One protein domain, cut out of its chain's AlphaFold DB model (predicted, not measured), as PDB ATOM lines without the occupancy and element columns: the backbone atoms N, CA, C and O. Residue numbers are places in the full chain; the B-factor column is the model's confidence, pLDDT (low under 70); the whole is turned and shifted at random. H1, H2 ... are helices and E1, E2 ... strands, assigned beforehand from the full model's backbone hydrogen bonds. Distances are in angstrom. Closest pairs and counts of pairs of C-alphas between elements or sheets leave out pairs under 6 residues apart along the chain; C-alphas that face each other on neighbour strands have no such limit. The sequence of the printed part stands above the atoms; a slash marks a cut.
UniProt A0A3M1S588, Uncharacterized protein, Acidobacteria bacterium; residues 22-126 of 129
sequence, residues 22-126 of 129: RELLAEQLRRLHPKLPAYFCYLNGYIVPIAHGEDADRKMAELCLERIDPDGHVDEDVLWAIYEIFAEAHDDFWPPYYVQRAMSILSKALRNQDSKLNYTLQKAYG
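Overview. This is residues 22 to 126 of the 129 residues of an uncharacterized protein of Acidobacteria bacterium (UniProt A0A3M1S588). Two pairs of helices, H1 beside H5 and H4 beside H6, are set crosswise to each other, with the short H2 between H1 and H4 near the middle. A small two-strand hairpin, E1 and E2, lies at one end of this helical part, and H3 lies beyond it, touching no helix. The printed part has 105 residues, with six named helices and two named strands in the order H1 H2 E1 E2 H3 H4 H5 H6; the sheet E1 - E2 is antiparallel and the class is mostly helix. The whole is compact, with a radius of gyration of the C-alphas of 12.7 A and spans of 36 by 32 by 28 A.

Arrangement. H1, residues 22 to 32, touches H2, residues 36 to 39, closest at the C-alphas of Ala 26 and Pro 37, 5.3 A apart. E1, residues 40 to 43, and E2, residues 46 to 49, form a hairpin, with N 41 and O 48 2.8 A apart and N 48 and O 41 2.9 A apart, both within hydrogen-bond range. Residues 41 to 42 of E1 also pair with 66 to 67, and residues 46 to 47 of E2 with 97 to 98, both antiparallel. H3, residues 56 to 62, is only just apart from E1, 8.2 A at the closest. H5, residues 99 to 111, is the hub, touching three helices. It touches H1 at a shallow tilt of 23 degrees, the same way, closest at the C-alphas of Leu 32 and Ser 107, 6.6 A. H4, residues 76 to 87, touches H5 with residues 85 to 86 alone, at a steep tilt of 64 degrees, opposite ways; the closest C-alphas, of Phe 86 and Ile 105, are 7.4 A apart. H6, residues 116 to 125, touches H4 at a shallow tilt of 21 degrees, opposite ways, closest at the C-alphas of Ala 81 and Leu 117, 5.2 A. H5 and H6 touch only at the corner by their link, closest at the C-alphas of Leu 110 and Asn 118, 5.5 A. Every O i to N i+4 pair is within hydrogen-bond range in H1, H3, H4, H5 and H6; H2 is too short for such a pair.

Along the chain. H1 begins at C-alpha 22, (-24.942, 24.812, -40.721), and is 15.6 A long; H2 measures 5.6 A. E1 and E2 are 10.3 A each, and H3 is 10.0 A. H4 is 16.3 A and H5 17.9 A. H6, 14.1 A, ends at C-alpha 125, (-11.286, 16.293, -23.488).

Size, cuts and confidence. The C-alphas farthest apart, of Glu 62 and Gln 113, are 36.4 A apart. The printed part has no cut. The links H3 to H4 and H4 to H5 are long. Residue 54 and residues 90 to 95 have pLDDT under 70.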
ATOM      1  N   ARG A  22     -25.972  25.646 -41.338       86.38
ATOM      2  CA  ARG A  22     -24.942  24.812 -40.721       86.38
ATOM      3  C   ARG A  22     -24.026  25.592 -39.789       86.38
ATOM      4  O   ARG A  22     -23.798  25.155 -38.666       86.38
ATOM      5  N   GLU A  23     -23.509  26.738 -40.231       88.94
ATOM      6  CA  GLU A  23     -22.628  27.590 -39.423       88.94
ATOM      7  C   GLU A  23     -23.359  28.096 -38.176       88.94
ATOM      8  O   GLU A  23     -22.818  28.025 -37.072       88.94
ATOM      9  N   LEU A  24     -24.619  28.518 -38.327       89.88
ATOM     10  CA  LEU A  24     -25.447  28.940 -37.197       89.88
ATOM     11  C   LEU A  24     -25.661  27.797 -36.191       89.88
ATOM     12  O   LEU A  24     -25.592  28.015 -34.980       89.88
ATOM     13  N   LEU A  25     -25.903  26.574 -36.671       91.56
ATOM     14  CA  LEU A  25     -26.035  25.397 -35.811       91.56
ATOM     15  C   LEU A  25     -24.721  25.046 -35.117       91.56
ATOM     16  O   LEU A  25     -24.726  24.764 -33.918       91.56
ATOM     17  N   ALA A  26     -23.600  25.119 -35.831       93.56
ATOM     18  CA  ALA A  26     -22.283  24.897 -35.252       93.56
ATOM     19  C   ALA A  26     -22.024  25.890 -34.112       93.56
ATOM     20  O   ALA A  26     -21.619  25.488 -33.024       93.56
ATOM     21  N   GLU A  27     -22.317  27.178 -34.308       94.69
ATOM     22  CA  GLU A  27     -22.197  28.192 -33.257       94.69
ATOM     23  C   GLU A  27     -23.094  27.904 -32.050       94.69
ATOM     24  O   GLU A  27     -22.649  28.030 -30.909       94.69
ATOM     25  N   GLN A  28     -24.347  27.508 -32.281       94.12
ATOM     26  CA  GLN A  28     -25.273  27.159 -31.204       94.12
ATOM     27  C   GLN A  28     -24.756  25.977 -30.376       94.12
ATOM     28  O   GLN A  28     -24.741  26.060 -29.148       94.12
ATOM     29  N   LEU A  29     -24.271  24.919 -31.027       95.69
ATOM     30  CA  LEU A  29     -23.684  23.759 -30.356       95.69
ATOM     31  C   LEU A  29     -22.408  24.127 -29.593       95.69
ATOM     32  O   LEU A  29     -22.269  23.731 -28.437       95.69
ATOM     33  N   ARG A  30     -21.520  24.948 -30.176       95.81
ATOM     34  CA  ARG A  30     -20.299  25.427 -29.497       95.81
ATOM     35  C   ARG A  30     -20.602  26.206 -28.221       95.81
ATOM     36  O   ARG A  30     -19.833  26.113 -27.273       95.81
ATOM     37  N   ARG A  31     -21.713  26.954 -28.179       95.06
ATOM     38  CA  ARG A  31     -22.156  27.661 -26.961       95.06
ATOM     39  C   ARG A  31     -22.582  26.712 -25.843       95.06
ATOM     40  O   ARG A  31     -22.527  27.115 -24.689       95.06
ATOM     41  N   LEU A  32     -23.026  25.495 -26.169       94.19
ATOM     42  CA  LEU A  32     -23.262  24.455 -25.167       94.19
ATOM     43  C   LEU A  32     -21.942  23.795 -24.756       94.19
ATOM     44  O   LEU A  32     -21.648  23.697 -23.569       94.19
ATOM     45  N   HIS A  33     -21.150  23.355 -25.735       94.00
ATOM     46  CA  HIS A  33     -19.827  22.782 -25.512       94.00
ATOM     47  C   HIS A  33     -19.017  22.796 -26.824       94.00
ATOM     48  O   HIS A  33     -19.547  22.400 -27.870       94.00
ATOM     49  N   PRO A  34     -17.729  23.195 -26.815       94.06
ATOM     50  CA  PRO A  34     -16.944  23.435 -28.032       94.06
ATOM     51  C   PRO A  34     -16.780  22.199 -28.925       94.06
ATOM     52  O   PRO A  34     -16.613  22.338 -30.133       94.06
ATOM     53  N   LYS A  35     -16.851  20.996 -28.342       95.50
ATOM     54  CA  LYS A  35     -16.711  19.719 -29.061       95.50
ATOM     55  C   LYS A  35     -17.994  19.203 -29.709       95.50
ATOM     56  O   LYS A  35     -17.908  18.363 -30.591       95.50
ATOM     57  N   LEU A  36     -19.172  19.694 -29.313       95.38
ATOM     58  CA  LEU A  36     -20.441  19.133 -29.794       95.38
ATOM     59  C   LEU A  36     -20.656  19.191 -31.310       95.38
ATOM     60  O   LEU A  36     -21.194  18.215 -31.818       95.38
ATOM     61  N   PRO A  37     -20.254  20.238 -32.061       96.44
ATOM     62  CA  PRO A  37     -20.463  20.273 -33.513       96.44
ATOM     63  C   PRO A  37     -19.962  19.031 -34.260       96.44
ATOM     64  O   PRO A  37     -20.595  18.615 -35.227       96.44
ATOM     65  N   ALA A  38     -18.874  18.417 -33.781       95.31
ATOM     66  CA  ALA A  38     -18.267  17.231 -34.379       95.31
ATOM     67  C   ALA A  38     -19.192  16.008 -34.385       95.31
ATOM     68  O   ALA A  38     -18.975  15.104 -35.177       95.31
ATOM     69  N   TYR A  39     -20.214  15.976 -33.524       94.50
ATOM     70  CA  TYR A  39     -21.062  14.807 -33.276       94.50
ATOM     71  C   TYR A  39     -22.370  14.805 -34.052       94.50
ATOM     72  O   TYR A  39     -23.182  13.895 -33.878       94.50
ATOM     73  N   PHE A  40     -22.613  15.821 -34.877       93.81
ATOM     74  CA  PHE A  40     -23.908  15.999 -35.508       93.81
ATOM     75  C   PHE A  40     -23.804  16.287 -36.998       93.81
ATOM     76  O   PHE A  40     -22.887  16.949 -37.488       93.81
ATOM     77  N   CYS A  41     -24.834  15.836 -37.696       92.06
ATOM     78  CA  CYS A  41     -25.168  16.236 -39.042       92.06
ATOM     79  C   CYS A  41     -26.403  17.141 -39.037       92.06
ATOM     80  O   CYS A  41     -27.172  17.174 -38.070       92.06
ATOM     81  N   TYR A  42     -26.624  17.849 -40.138       89.38
ATOM     82  CA  TYR A  42     -27.838  18.622 -40.362       89.38
ATOM     83  C   TYR A  42     -28.479  18.271 -41.704       89.38
ATOM     84  O   TYR A  42     -27.822  17.836 -42.648       89.38
ATOM     85  N   LEU A  43     -29.790  18.485 -41.757       85.56
ATOM     86  CA  LEU A  43     -30.609  18.427 -42.962       85.56
ATOM     87  C   LEU A  43     -31.796  19.356 -42.742       85.56
ATOM     88  O   LEU A  43     -32.513  19.188 -41.764       85.56
ATOM     89  N   ASN A  44     -32.015  20.330 -43.628       80.56
ATOM     90  CA  ASN A  44     -33.251  21.125 -43.705       80.56
ATOM     91  C   ASN A  44     -33.839  21.599 -42.352       80.56
ATOM     92  O   ASN A  44     -35.034  21.460 -42.108       80.56
ATOM     93  N   GLY A  45     -33.011  22.166 -41.466       79.88
ATOM     94  CA  GLY A  45     -33.471  22.702 -40.174       79.88
ATOM     95  C   GLY A  45     -33.594  21.672 -39.044       79.88
ATOM     96  O   GLY A  45     -34.122  21.991 -37.977       79.88
ATOM     97  N   TYR A  46     -33.078  20.467 -39.256       88.25
ATOM     98  CA  TYR A  46     -32.945  19.428 -38.246       88.25
ATOM     99  C   TYR A  46     -31.481  19.168 -37.912       88.25
ATOM    100  O   TYR A  46     -30.593  19.382 -38.738       88.25
ATOM    101  N   ILE A  47     -31.257  18.657 -36.705       89.94
ATOM    102  CA  ILE A  47     -29.980  18.108 -36.264       89.94
ATOM    103  C   ILE A  47     -30.131  16.607 -36.025       89.94
ATOM    104  O   ILE A  47     -31.152  16.141 -35.511       89.94
ATOM    105  N   VAL A  48     -29.115  15.854 -36.418       89.38
ATOM    106  CA  VAL A  48     -29.083  14.397 -36.320       89.38
ATOM    107  C   VAL A  48     -27.747  14.009 -35.693       89.38
ATOM    108  O   VAL A  48     -26.723  14.447 -36.213       89.38
ATOM    109  N   PRO A  49     -27.700  13.239 -34.590       89.75
ATOM    110  CA  PRO A  49     -26.442  12.651 -34.130       89.75
ATOM    111  C   PRO A  49     -25.788  11.861 -35.269       89.75
ATOM    112  O   PRO A  49     -26.495  11.245 -36.063       89.75
ATOM    113  N   ILE A  50     -24.464  11.881 -35.389       88.50
ATOM    114  CA  ILE A  50     -23.765  11.097 -36.417       88.50
ATOM    115  C   ILE A  50     -24.084   9.626 -36.234       88.50
ATOM    116  O   ILE A  50     -23.824   9.112 -35.159       88.50
ATOM    117  N   ALA A  51     -24.554   8.966 -37.297       80.19
ATOM    118  CA  ALA A  51     -24.810   7.528 -37.349       80.19
ATOM    119  C   ALA A  51     -23.707   6.710 -36.638       80.19
ATOM    120  O   ALA A  51     -22.556   6.730 -37.056       80.19
ATOM    121  N   HIS A  52     -24.059   5.982 -35.576       77.62
ATOM    122  CA  HIS A  52     -23.151   5.043 -34.917       77.62
ATOM    123  C   HIS A  52     -22.939   3.777 -35.775       77.62
ATOM    124  O   HIS A  52     -23.891   3.266 -36.382       77.62
ATOM    125  N   GLY A  53     -21.713   3.238 -35.765       71.44
ATOM    126  CA  GLY A  53     -21.329   1.964 -36.387       71.44
ATOM    127  C   GLY A  53     -20.777   2.061 -37.818       71.44
ATOM    128  O   GLY A  53     -20.716   3.135 -38.411       71.44
ATOM    129  N   GLU A  54     -20.400   0.907 -38.384       61.12
ATOM    130  CA  GLU A  54     -19.698   0.763 -39.680       61.12
ATOM    131  C   GLU A  54     -20.462   1.320 -40.902       61.12
ATOM    132  O   GLU A  54     -19.882   1.507 -41.966       61.12
ATOM    133  N   ASP A  55     -21.749   1.642 -40.752       78.81
ATOM    134  CA  ASP A  55     -22.635   2.129 -41.819       78.81
ATOM    135  C   ASP A  55     -22.876   3.654 -41.784       78.81
ATOM    136  O   ASP A  55     -23.803   4.154 -42.431       78.81
ATOM    137  N   ALA A  56     -22.082   4.410 -41.017       80.44
ATOM    138  CA  ALA A  56     -22.311   5.839 -40.804       80.44
ATOM    139  C   ALA A  56     -22.354   6.648 -42.109       80.44
ATOM    140  O   ALA A  56     -23.324   7.364 -42.371       80.44
ATOM    141  N   ASP A  57     -21.344   6.468 -42.960       83.38
ATOM    142  CA  ASP A  57     -21.224   7.184 -44.231       83.38
ATOM    143  C   ASP A  57     -22.332   6.789 -45.212       83.38
ATOM    144  O   ASP A  57     -22.884   7.649 -45.903       83.38
ATOM    145  N   ARG A  58     -22.724   5.505 -45.228       86.62
ATOM    146  CA  ARG A  58     -23.835   5.026 -46.060       86.62
ATOM    147  C   ARG A  58     -25.142   5.702 -45.654       86.62
ATOM    148  O   ARG A  58     -25.825   6.258 -46.507       86.62
ATOM    149  N   LYS A  59     -25.460   5.721 -44.355       82.94
ATOM    150  CA  LYS A  59     -26.670   6.373 -43.824       82.94
ATOM    151  C   LYS A  59     -26.665   7.879 -44.062       82.94
ATOM    152  O   LYS A  59     -27.706   8.454 -44.368       82.94
ATOM    153  N   MET A  60     -25.508   8.525 -43.926       87.19
ATOM    154  CA  MET A  60     -25.381   9.946 -44.228       87.19
ATOM    155  C   MET A  60     -25.646  10.235 -45.706       87.19
ATOM    156  O   MET A  60     -26.391  11.164 -46.005       87.19
ATOM    157  N   ALA A  61     -25.111   9.418 -46.615       87.12
ATOM    158  CA  ALA A  61     -25.368   9.543 -48.047       87.12
ATOM    159  C   ALA A  61     -26.843   9.278 -48.401       87.12
ATOM    160  O   ALA A  61     -27.444  10.068 -49.124       87.12
ATOM    161  N   GLU A  62     -27.444   8.213 -47.859       87.00
ATOM    162  CA  GLU A  62     -28.858   7.855 -48.072       87.00
ATOM    163  C   GLU A  62     -29.820   8.970 -47.632       87.00
ATOM    164  O   GLU A  62     -30.841   9.202 -48.276       87.00
ATOM    165  N   LEU A  63     -29.490   9.667 -46.541       84.81
ATOM    166  CA  LEU A  63     -30.318  10.721 -45.951       84.81
ATOM    167  C   LEU A  63     -29.888  12.138 -46.362       84.81
ATOM    168  O   LEU A  63     -30.447  13.107 -45.849       84.81
ATOM    169  N   CYS A  64     -28.907  12.272 -47.262       87.88
ATOM    170  CA  CYS A  64     -28.317  13.553 -47.664       87.88
ATOM    171  C   CYS A  64     -27.891  14.423 -46.462       87.88
ATOM    172  O   CYS A  64     -28.114  15.632 -46.444       87.88
ATOM    173  N   LEU A  65     -27.326  13.792 -45.432       88.50
ATOM    174  CA  LEU A  65     -26.854  14.452 -44.223       88.50
ATOM    175  C   LEU A  65     -25.463  15.039 -44.444       88.50
ATOM    176  O   LEU A  65     -24.547  14.356 -44.899       88.50
ATOM    177  N   GLU A  66     -25.280  16.279 -44.013       89.69
ATOM    178  CA  GLU A  66     -23.978  16.937 -44.007       89.69
ATOM    179  C   GLU A  66     -23.471  17.090 -42.572       89.69
ATOM    180  O   GLU A  66     -24.236  17.464 -41.680       89.69
ATOM    181  N   ARG A  67     -22.178  16.831 -42.332       91.31
ATOM    182  CA  ARG A  67     -21.558  17.066 -41.016       91.31
ATOM    183  C   ARG A  67     -21.593  18.552 -40.685       91.31
ATOM    184  O   ARG A  67     -21.297  19.381 -41.541       91.31
ATOM    185  N   ILE A  68     -21.916  18.882 -39.437       93.88
ATOM    186  CA  ILE A  68     -21.884  20.269 -38.957       93.88
ATOM    187  C   ILE A  68     -20.438  20.756 -38.807       93.88
ATOM    188  O   ILE A  68     -20.139  21.898 -39.151       93.88
ATOM    189  N   ASP A  69     -19.545  19.886 -38.337       94.19
ATOM    190  CA  ASP A  69     -18.101  20.111 -38.297       94.19
ATOM    191  C   ASP A  69     -17.385  18.942 -38.999       94.19
ATOM    192  O   ASP A  69     -17.218  17.875 -38.401       94.19
ATOM    193  N   PRO A  70     -17.038  19.084 -40.293       90.50
ATOM    194  CA  PRO A  70     -16.463  17.997 -41.087       90.50
ATOM    195  C   PRO A  70     -15.049  17.601 -40.645       90.50
ATOM    196  O   PRO A  70     -14.664  16.455 -40.855       90.50
ATOM    197  N   ASP A  71     -14.313  18.515 -40.009       92.56
ATOM    198  CA  ASP A  71     -12.948  18.287 -39.518       92.56
ATOM    199  C   ASP A  71     -12.924  17.931 -38.018       92.56
ATOM    200  O   ASP A  71     -11.864  17.707 -37.425       92.56
ATOM    201  N   GLY A  72     -14.099  17.893 -37.383       91.81
ATOM    202  CA  GLY A  72     -14.266  17.624 -35.966       91.81
ATOM    203  C   GLY A  72     -13.893  16.189 -35.595       91.81
ATOM    204  O   GLY A  72     -14.339  15.222 -36.210       91.81
ATOM    205  N   HIS A  73     -13.106  16.041 -34.530       92.81
ATOM    206  CA  HIS A  73     -12.804  14.732 -33.961       92.81
ATOM    207  C   HIS A  73     -13.990  14.201 -33.144       92.81
ATOM    208  O   HIS A  73     -14.497  14.893 -32.258       92.81
ATOM    209  N   VAL A  74     -14.379  12.955 -33.414       92.06
ATOM    210  CA  VAL A  74     -15.444  12.234 -32.712       92.06
ATOM    211  C   VAL A  74     -14.818  11.195 -31.793       92.06
ATOM    212  O   VAL A  74     -14.095  10.317 -32.260       92.06
ATOM    213  N   ASP A  75     -15.123  11.294 -30.505       94.31
ATOM    214  CA  ASP A  75     -14.847  10.252 -29.520       94.31
ATOM    215  C   ASP A  75     -16.044   9.287 -29.450       94.31
ATOM    216  O   ASP A  75     -17.199   9.714 -29.371       94.31
ATOM    217  N   GLU A  76     -15.788   7.982 -29.526       92.44
ATOM    218  CA  GLU A  76     -16.847   6.969 -29.618       92.44
ATOM    219  C   GLU A  76     -17.694   6.879 -28.338       92.44
ATOM    220  O   GLU A  76     -18.919   6.762 -28.428       92.44
ATOM    221  N   ASP A  77     -17.081   7.023 -27.155       93.81
ATOM    222  CA  ASP A  77     -17.804   7.002 -25.878       93.81
ATOM    223  C   ASP A  77     -18.742   8.219 -25.790       93.81
ATOM    224  O   ASP A  77     -19.886   8.114 -25.330       93.81
ATOM    225  N   VAL A  78     -18.270   9.396 -26.226       95.38
ATOM    226  CA  VAL A  78     -19.082  10.625 -26.246       95.38
ATOM    227  C   VAL A  78     -20.232  10.489 -27.239       95.38
ATOM    228  O   VAL A  78     -21.362  10.862 -26.915       95.38
ATOM    229  N   LEU A  79     -19.969   9.937 -28.428       93.12
ATOM    230  CA  LEU A  79     -21.004   9.696 -29.428       93.12
ATOM    231  C   LEU A  79     -22.102   8.794 -28.853       93.12
ATOM    232  O   LEU A  79     -23.281   9.133 -28.947       93.12
ATOM    233  N   TRP A  80     -21.722   7.701 -28.190       91.81
ATOM    234  CA  TRP A  80     -22.659   6.818 -27.497       91.81
ATOM    235  C   TRP A  80     -23.470   7.534 -26.419       91.81
ATOM    236  O   TRP A  80     -24.689   7.375 -26.368       91.81
ATOM    237  N   ALA A  81     -22.826   8.354 -25.589       93.50
ATOM    238  CA  ALA A  81     -23.527   9.114 -24.559       93.50
ATOM    239  C   ALA A  81     -24.546  10.095 -25.163       93.50
ATOM    240  O   ALA A  81     -25.643  10.250 -24.627       93.50
ATOM    241  N   ILE A  82     -24.218  10.731 -26.295       93.06
ATOM    242  CA  ILE A  82     -25.161  11.564 -27.053       93.06
ATOM    243  C   ILE A  82     -26.324  10.706 -27.564       93.06
ATOM    244  O   ILE A  82     -27.481  11.089 -27.421       93.06
ATOM    245  N   TYR A  83     -26.054   9.534 -28.129       89.50
ATOM    246  CA  TYR A  83     -27.111   8.648 -28.607       89.50
ATOM    247  C   TYR A  83     -28.105   8.240 -27.530       89.50
ATOM    248  O   TYR A  83     -29.313   8.311 -27.757       89.50
ATOM    249  N   GLU A  84     -27.607   7.843 -26.366       88.88
ATOM    250  CA  GLU A  84     -28.439   7.403 -25.250       88.88
ATOM    251  C   GLU A  84     -29.355   8.521 -24.752       88.88
ATOM    252  O   GLU A  84     -30.550   8.287 -24.610       88.88
ATOM    253  N   ILE A  85     -28.866   9.759 -24.586       89.94
ATOM    254  CA  ILE A  85     -29.732  10.869 -24.136       89.94
ATOM    255  C   ILE A  85     -30.847  11.193 -25.140       89.94
ATOM    256  O   ILE A  85     -31.913  11.678 -24.758       89.94
ATOM    257  N   PHE A  86     -30.609  10.957 -26.431       88.19
ATOM    258  CA  PHE A  86     -31.603  11.167 -27.478       88.19
ATOM    259  C   PHE A  86     -32.599  10.004 -27.554       88.19
ATOM    260  O   PHE A  86     -33.787  10.257 -27.773       88.19
ATOM    261  N   ALA A  87     -32.134   8.772 -27.318       83.75
ATOM    262  CA  ALA A  87     -32.965   7.578 -27.212       83.75
ATOM    263  C   ALA A  87     -33.839   7.594 -25.948       83.75
ATOM    264  O   ALA A  87     -35.025   7.336 -26.025       83.75
ATOM    265  N   GLU A  88     -33.327   8.001 -24.788       83.62
ATOM    266  CA  GLU A  88     -34.143   8.167 -23.572       83.62
ATOM    267  C   GLU A  88     -35.246   9.226 -23.741       83.62
ATOM    268  O   GLU A  88     -36.262   9.211 -23.046       83.62
ATOM    269  N   ALA A  89     -35.053  10.171 -24.664       79.50
ATOM    270  CA  ALA A  89     -36.005  11.235 -24.954       79.50
ATOM    271  C   ALA A  89     -37.074  10.858 -26.005       79.50
ATOM    272  O   ALA A  89     -37.891  11.730 -26.346       79.50
ATOM    273  N   HIS A  90     -37.059   9.630 -26.547       67.56
ATOM    274  CA  HIS A  90     -37.979   9.160 -27.593       67.56
ATOM    275  C   HIS A  90     -38.184   7.639 -27.585       67.56
ATOM    276  O   HIS A  90     -37.230   6.883 -27.498       67.56
ATOM    277  N   ASP A  91     -39.421   7.185 -27.785       61.94
ATOM    278  CA  ASP A  91     -39.739   5.748 -27.804       61.94
ATOM    279  C   ASP A  91     -39.200   5.011 -29.052       61.94
ATOM    280  O   ASP A  91     -39.085   3.788 -29.032       61.94
ATOM    281  N   ASP A  92     -38.820   5.741 -30.112       52.75
ATOM    282  CA  ASP A  92     -38.278   5.191 -31.361       52.75
ATOM    283  C   ASP A  92     -36.883   5.753 -31.691       52.75
ATOM    284  O   ASP A  92     -36.633   6.963 -31.661       52.75
ATOM    285  N   PHE A  93     -35.964   4.854 -32.057       63.38
ATOM    286  CA  PHE A  93     -34.601   5.189 -32.465       63.38
ATOM    287  C   PHE A  93     -34.589   5.816 -33.870       63.38
ATOM    288  O   PHE A  93     -35.128   5.250 -34.818       63.38
ATOM    289  N   TRP A  94     -33.887   6.945 -34.004       67.75
ATOM    290  CA  TRP A  94     -33.550   7.632 -35.261       67.75
ATOM    291  C   TRP A  94     -34.704   8.314 -36.029       67.75
ATOM    292  O   TRP A  94     -35.066   7.894 -37.130       67.75
ATOM    293  N   PRO A  95     -35.158   9.491 -35.558       68.00
ATOM    294  CA  PRO A  95     -35.534  10.537 -36.500       68.00
ATOM    295  C   PRO A  95     -34.746  11.837 -36.273       68.00
ATOM    296  O   PRO A  95     -34.232  12.092 -35.183       68.00
ATOM    297  N   PRO A  96     -34.647  12.693 -37.301       79.44
ATOM    298  CA  PRO A  96     -34.089  14.030 -37.159       79.44
ATOM    299  C   PRO A  96     -34.790  14.827 -36.049       79.44
ATOM    300  O   PRO A  96     -36.018  14.826 -35.939       79.44
ATOM    301  N   TYR A  97     -34.020  15.560 -35.242       83.12
ATOM    302  CA  TYR A  97     -34.562  16.379 -34.161       83.12
ATOM    303  C   TYR A  97     -34.698  17.827 -34.608       83.12
ATOM    304  O   TYR A  97     -33.760  18.424 -35.143       83.12
ATOM    305  N   TYR A  98     -35.854  18.432 -34.327       88.31
ATOM    306  CA  TYR A  98     -35.974  19.885 -34.400       88.31
ATOM    307  C   TYR A  98     -34.919  20.516 -33.494       88.31
ATOM    308  O   TYR A  98     -34.809  20.156 -32.316       88.31
ATOM    309  N   VAL A  99     -34.181  21.485 -34.034       89.19
ATOM    310  CA  VAL A  99     -33.018  22.112 -33.386       89.19
ATOM    311  C   VAL A  99     -33.335  22.548 -31.958       89.19
ATOM    312  O   VAL A  99     -32.615  22.201 -31.031       89.19
ATOM    313  N   GLN A 100     -34.466  23.221 -31.741       89.19
ATOM    314  CA  GLN A 100     -34.870  23.689 -30.410       89.19
ATOM    315  C   GLN A 100     -35.014  22.547 -29.389       89.19
ATOM    316  O   GLN A 100     -34.581  22.682 -28.245       89.19
ATOM    317  N   ARG A 101     -35.590  21.405 -29.798       89.75
ATOM    318  CA  ARG A 101     -35.752  20.232 -28.926       89.75
ATOM    319  C   ARG A 101     -34.399  19.592 -28.628       89.75
ATOM    320  O   ARG A 101     -34.120  19.320 -27.465       89.75
ATOM    321  N   ALA A 102     -33.558  19.409 -29.643       90.69
ATOM    322  CA  ALA A 102     -32.215  18.858 -29.470       90.69
ATOM    323  C   ALA A 102     -31.354  19.709 -28.530       90.69
ATOM    324  O   ALA A 102     -30.766  19.190 -27.585       90.69
ATOM    325  N   MET A 103     -31.358  21.028 -28.726       93.25
ATOM    326  CA  MET A 103     -30.639  21.968 -27.867       93.25
ATOM    327  C   MET A 103     -31.144  21.927 -26.421       93.25
ATOM    328  O   MET A 103     -30.343  21.991 -25.492       93.25
ATOM    329  N   SER A 104     -32.457  21.779 -26.212       93.56
ATOM    330  CA  SER A 104     -33.040  21.626 -24.872       93.56
ATOM    331  C   SER A 104     -32.576  20.337 -24.178       93.56
ATOM    332  O   SER A 104     -32.165  20.382 -23.016       93.56
ATOM    333  N   ILE A 105     -32.576  19.206 -24.898       92.69
ATOM    334  CA  ILE A 105     -32.103  17.905 -24.394       92.69
ATOM    335  C   ILE A 105     -30.623  17.994 -24.006       92.69
ATOM    336  O   ILE A 105     -30.270  17.715 -22.859       92.69
ATOM    337  N   LEU A 106     -29.773  18.473 -24.920       94.31
ATOM    338  CA  LEU A 106     -28.335  18.632 -24.689       94.31
ATOM    339  C   LEU A 106     -28.048  19.581 -23.524       94.31
ATOM    340  O   LEU A 106     -27.278  19.252 -22.629       94.31
ATOM    341  N   SER A 107     -28.715  20.737 -23.478       95.19
ATOM    342  CA  SER A 107     -28.553  21.701 -22.387       95.19
ATOM    343  C   SER A 107     -28.961  21.126 -21.029       95.19
ATOM    344  O   SER A 107     -28.354  21.460 -20.011       95.19
ATOM    345  N   LYS A 108     -30.001  20.286 -20.971       94.25
ATOM    346  CA  LYS A 108     -30.399  19.611 -19.729       94.25
ATOM    347  C   LYS A 108     -29.357  18.575 -19.305       94.25
ATOM    348  O   LYS A 108     -29.017  18.545 -18.127       94.25
ATOM    349  N   ALA A 109     -28.852  17.774 -20.244       93.31
ATOM    350  CA  ALA A 109     -27.816  16.784 -19.972       93.31
ATOM    351  C   ALA A 109     -26.542  17.459 -19.440       93.31
ATOM    352  O   ALA A 109     -26.110  17.152 -18.339       93.31
ATOM    353  N   LEU A 110     -26.015  18.465 -20.142       93.31
ATOM    354  CA  LEU A 110     -24.767  19.142 -19.762       93.31
ATOM    355  C   LEU A 110     -24.861  19.897 -18.431       93.31
ATOM    356  O   LEU A 110     -23.897  19.920 -17.673       93.31
ATOM    357  N   ARG A 111     -26.022  20.481 -18.100       92.50
ATOM    358  CA  ARG A 111     -26.225  21.146 -16.800       92.50
ATOM    359  C   ARG A 111     -26.279  20.177 -15.622       92.50
ATOM    360  O   ARG A 111     -26.103  20.611 -14.487       92.50
ATOM    361  N   ASN A 112     -26.556  18.899 -15.865       91.06
ATOM    362  CA  ASN A 112     -26.484  17.877 -14.836       91.06
ATOM    363  C   ASN A 112     -25.037  17.366 -14.739       91.06
ATOM    364  O   ASN A 112     -24.572  16.649 -15.629       91.06
ATOM    365  N   GLN A 113     -24.343  17.740 -13.659       87.06
ATOM    366  CA  GLN A 113     -22.955  17.334 -13.398       87.06
ATOM    367  C   GLN A 113     -22.800  15.813 -13.293       87.06
ATOM    368  O   GLN A 113     -21.767  15.279 -13.680       87.06
ATOM    369  N   ASP A 114     -23.855  15.112 -12.875       88.56
ATOM    370  CA  ASP A 114     -23.864  13.653 -12.756       88.56
ATOM    371  C   ASP A 114     -24.313  12.953 -14.052       88.56
ATOM    372  O   ASP A 114     -24.526  11.740 -14.074       88.56
ATOM    373  N   SER A 115     -24.519  13.693 -15.151       91.62
ATOM    374  CA  SER A 115     -24.901  13.067 -16.418       91.62
ATOM    375  C   SER A 115     -23.734  12.311 -17.047       91.62
ATOM    376  O   SER A 115     -22.591  12.773 -17.060       91.62
ATOM    377  N   LYS A 116     -24.054  11.172 -17.675       92.12
ATOM    378  CA  LYS A 116     -23.086  10.387 -18.448       92.12
ATOM    379  C   LYS A 116     -22.406  11.233 -19.525       92.12
ATOM    380  O   LYS A 116     -21.196  11.147 -19.674       92.12
ATOM    381  N   LEU A 117     -23.151  12.091 -20.228       93.38
ATOM    382  CA  LEU A 117     -22.582  12.966 -21.257       93.38
ATOM    383  C   LEU A 117     -21.508  13.906 -20.694       93.38
ATOM    384  O   LEU A 117     -20.448  14.032 -21.301       93.38
ATOM    385  N   ASN A 118     -21.767  14.552 -19.553       91.56
ATOM    386  CA  ASN A 118     -20.807  15.475 -18.947       91.56
ATOM    387  C   ASN A 118     -19.540  14.726 -18.494       91.56
ATOM    388  O   ASN A 118     -18.434  15.084 -18.898       91.56
ATOM    389  N   TYR A 119     -19.708  13.599 -17.793       92.81
ATOM    390  CA  TYR A 119     -18.593  12.731 -17.399       92.81
ATOM    391  C   TYR A 119     -17.743  12.278 -18.597       92.81
ATOM    392  O   TYR A 119     -16.513  12.346 -18.558       92.81
ATOM    393  N   THR A 120     -18.379  11.831 -19.682       95.19
ATOM    394  CA  THR A 120     -17.660  11.325 -20.854       95.19
ATOM    395  C   THR A 120     -16.938  12.439 -21.612       95.19
ATOM    396  O   THR A 120     -15.786  12.255 -21.999       95.19
ATOM    397  N   LEU A 121     -17.557  13.615 -21.771       93.56
ATOM    398  CA  LEU A 121     -16.896  14.787 -22.362       93.56
ATOM    399  C   LEU A 121     -15.676  15.217 -21.541       93.56
ATOM    400  O   LEU A 121     -14.610  15.465 -22.109       93.56
ATOM    401  N   GLN A 122     -15.804  15.242 -20.213       90.69
ATOM    402  CA  GLN A 122     -14.702  15.556 -19.309       90.69
ATOM    403  C   GLN A 122     -13.565  14.533 -19.430       90.69
ATOM    404  O   GLN A 122     -12.397  14.912 -19.492       90.69
ATOM    405  N   LYS A 123     -13.885  13.238 -19.501       93.25
ATOM    406  CA  LYS A 123     -12.895  12.165 -19.672       93.25
ATOM    407  C   LYS A 123     -12.168  12.258 -21.019       93.25
ATOM    408  O   LYS A 123     -10.954  12.077 -21.051       93.25
ATOM    409  N   ALA A 124     -12.888  12.536 -22.107       93.44
ATOM    410  CA  ALA A 124     -12.329  12.587 -23.459       93.44
ATOM    411  C   ALA A 124     -11.483  13.847 -23.714       93.44
ATOM    412  O   ALA A 124     -10.480  13.790 -24.425       93.44
ATOM    413  N   TYR A 125     -11.866  14.991 -23.134       90.00
ATOM    414  CA  TYR A 125     -11.286  16.293 -23.488       90.00
ATOM    415  C   TYR A 125     -10.667  17.073 -22.323       90.00
ATOM    416  O   TYR A 125     -10.036  18.101 -22.558       90.00
ATOM    417  N   GLY A 126     -10.797  16.592 -21.086       80.81
ATOM    418  CA  GLY A 126     -10.203  17.212 -19.898       80.81
ATOM    419  C   GLY A 126     -10.880  18.507 -19.441       80.81
ATOM    420  O   GLY A 126     -10.323  19.215 -18.603       80.81
TER     421      GLY A 126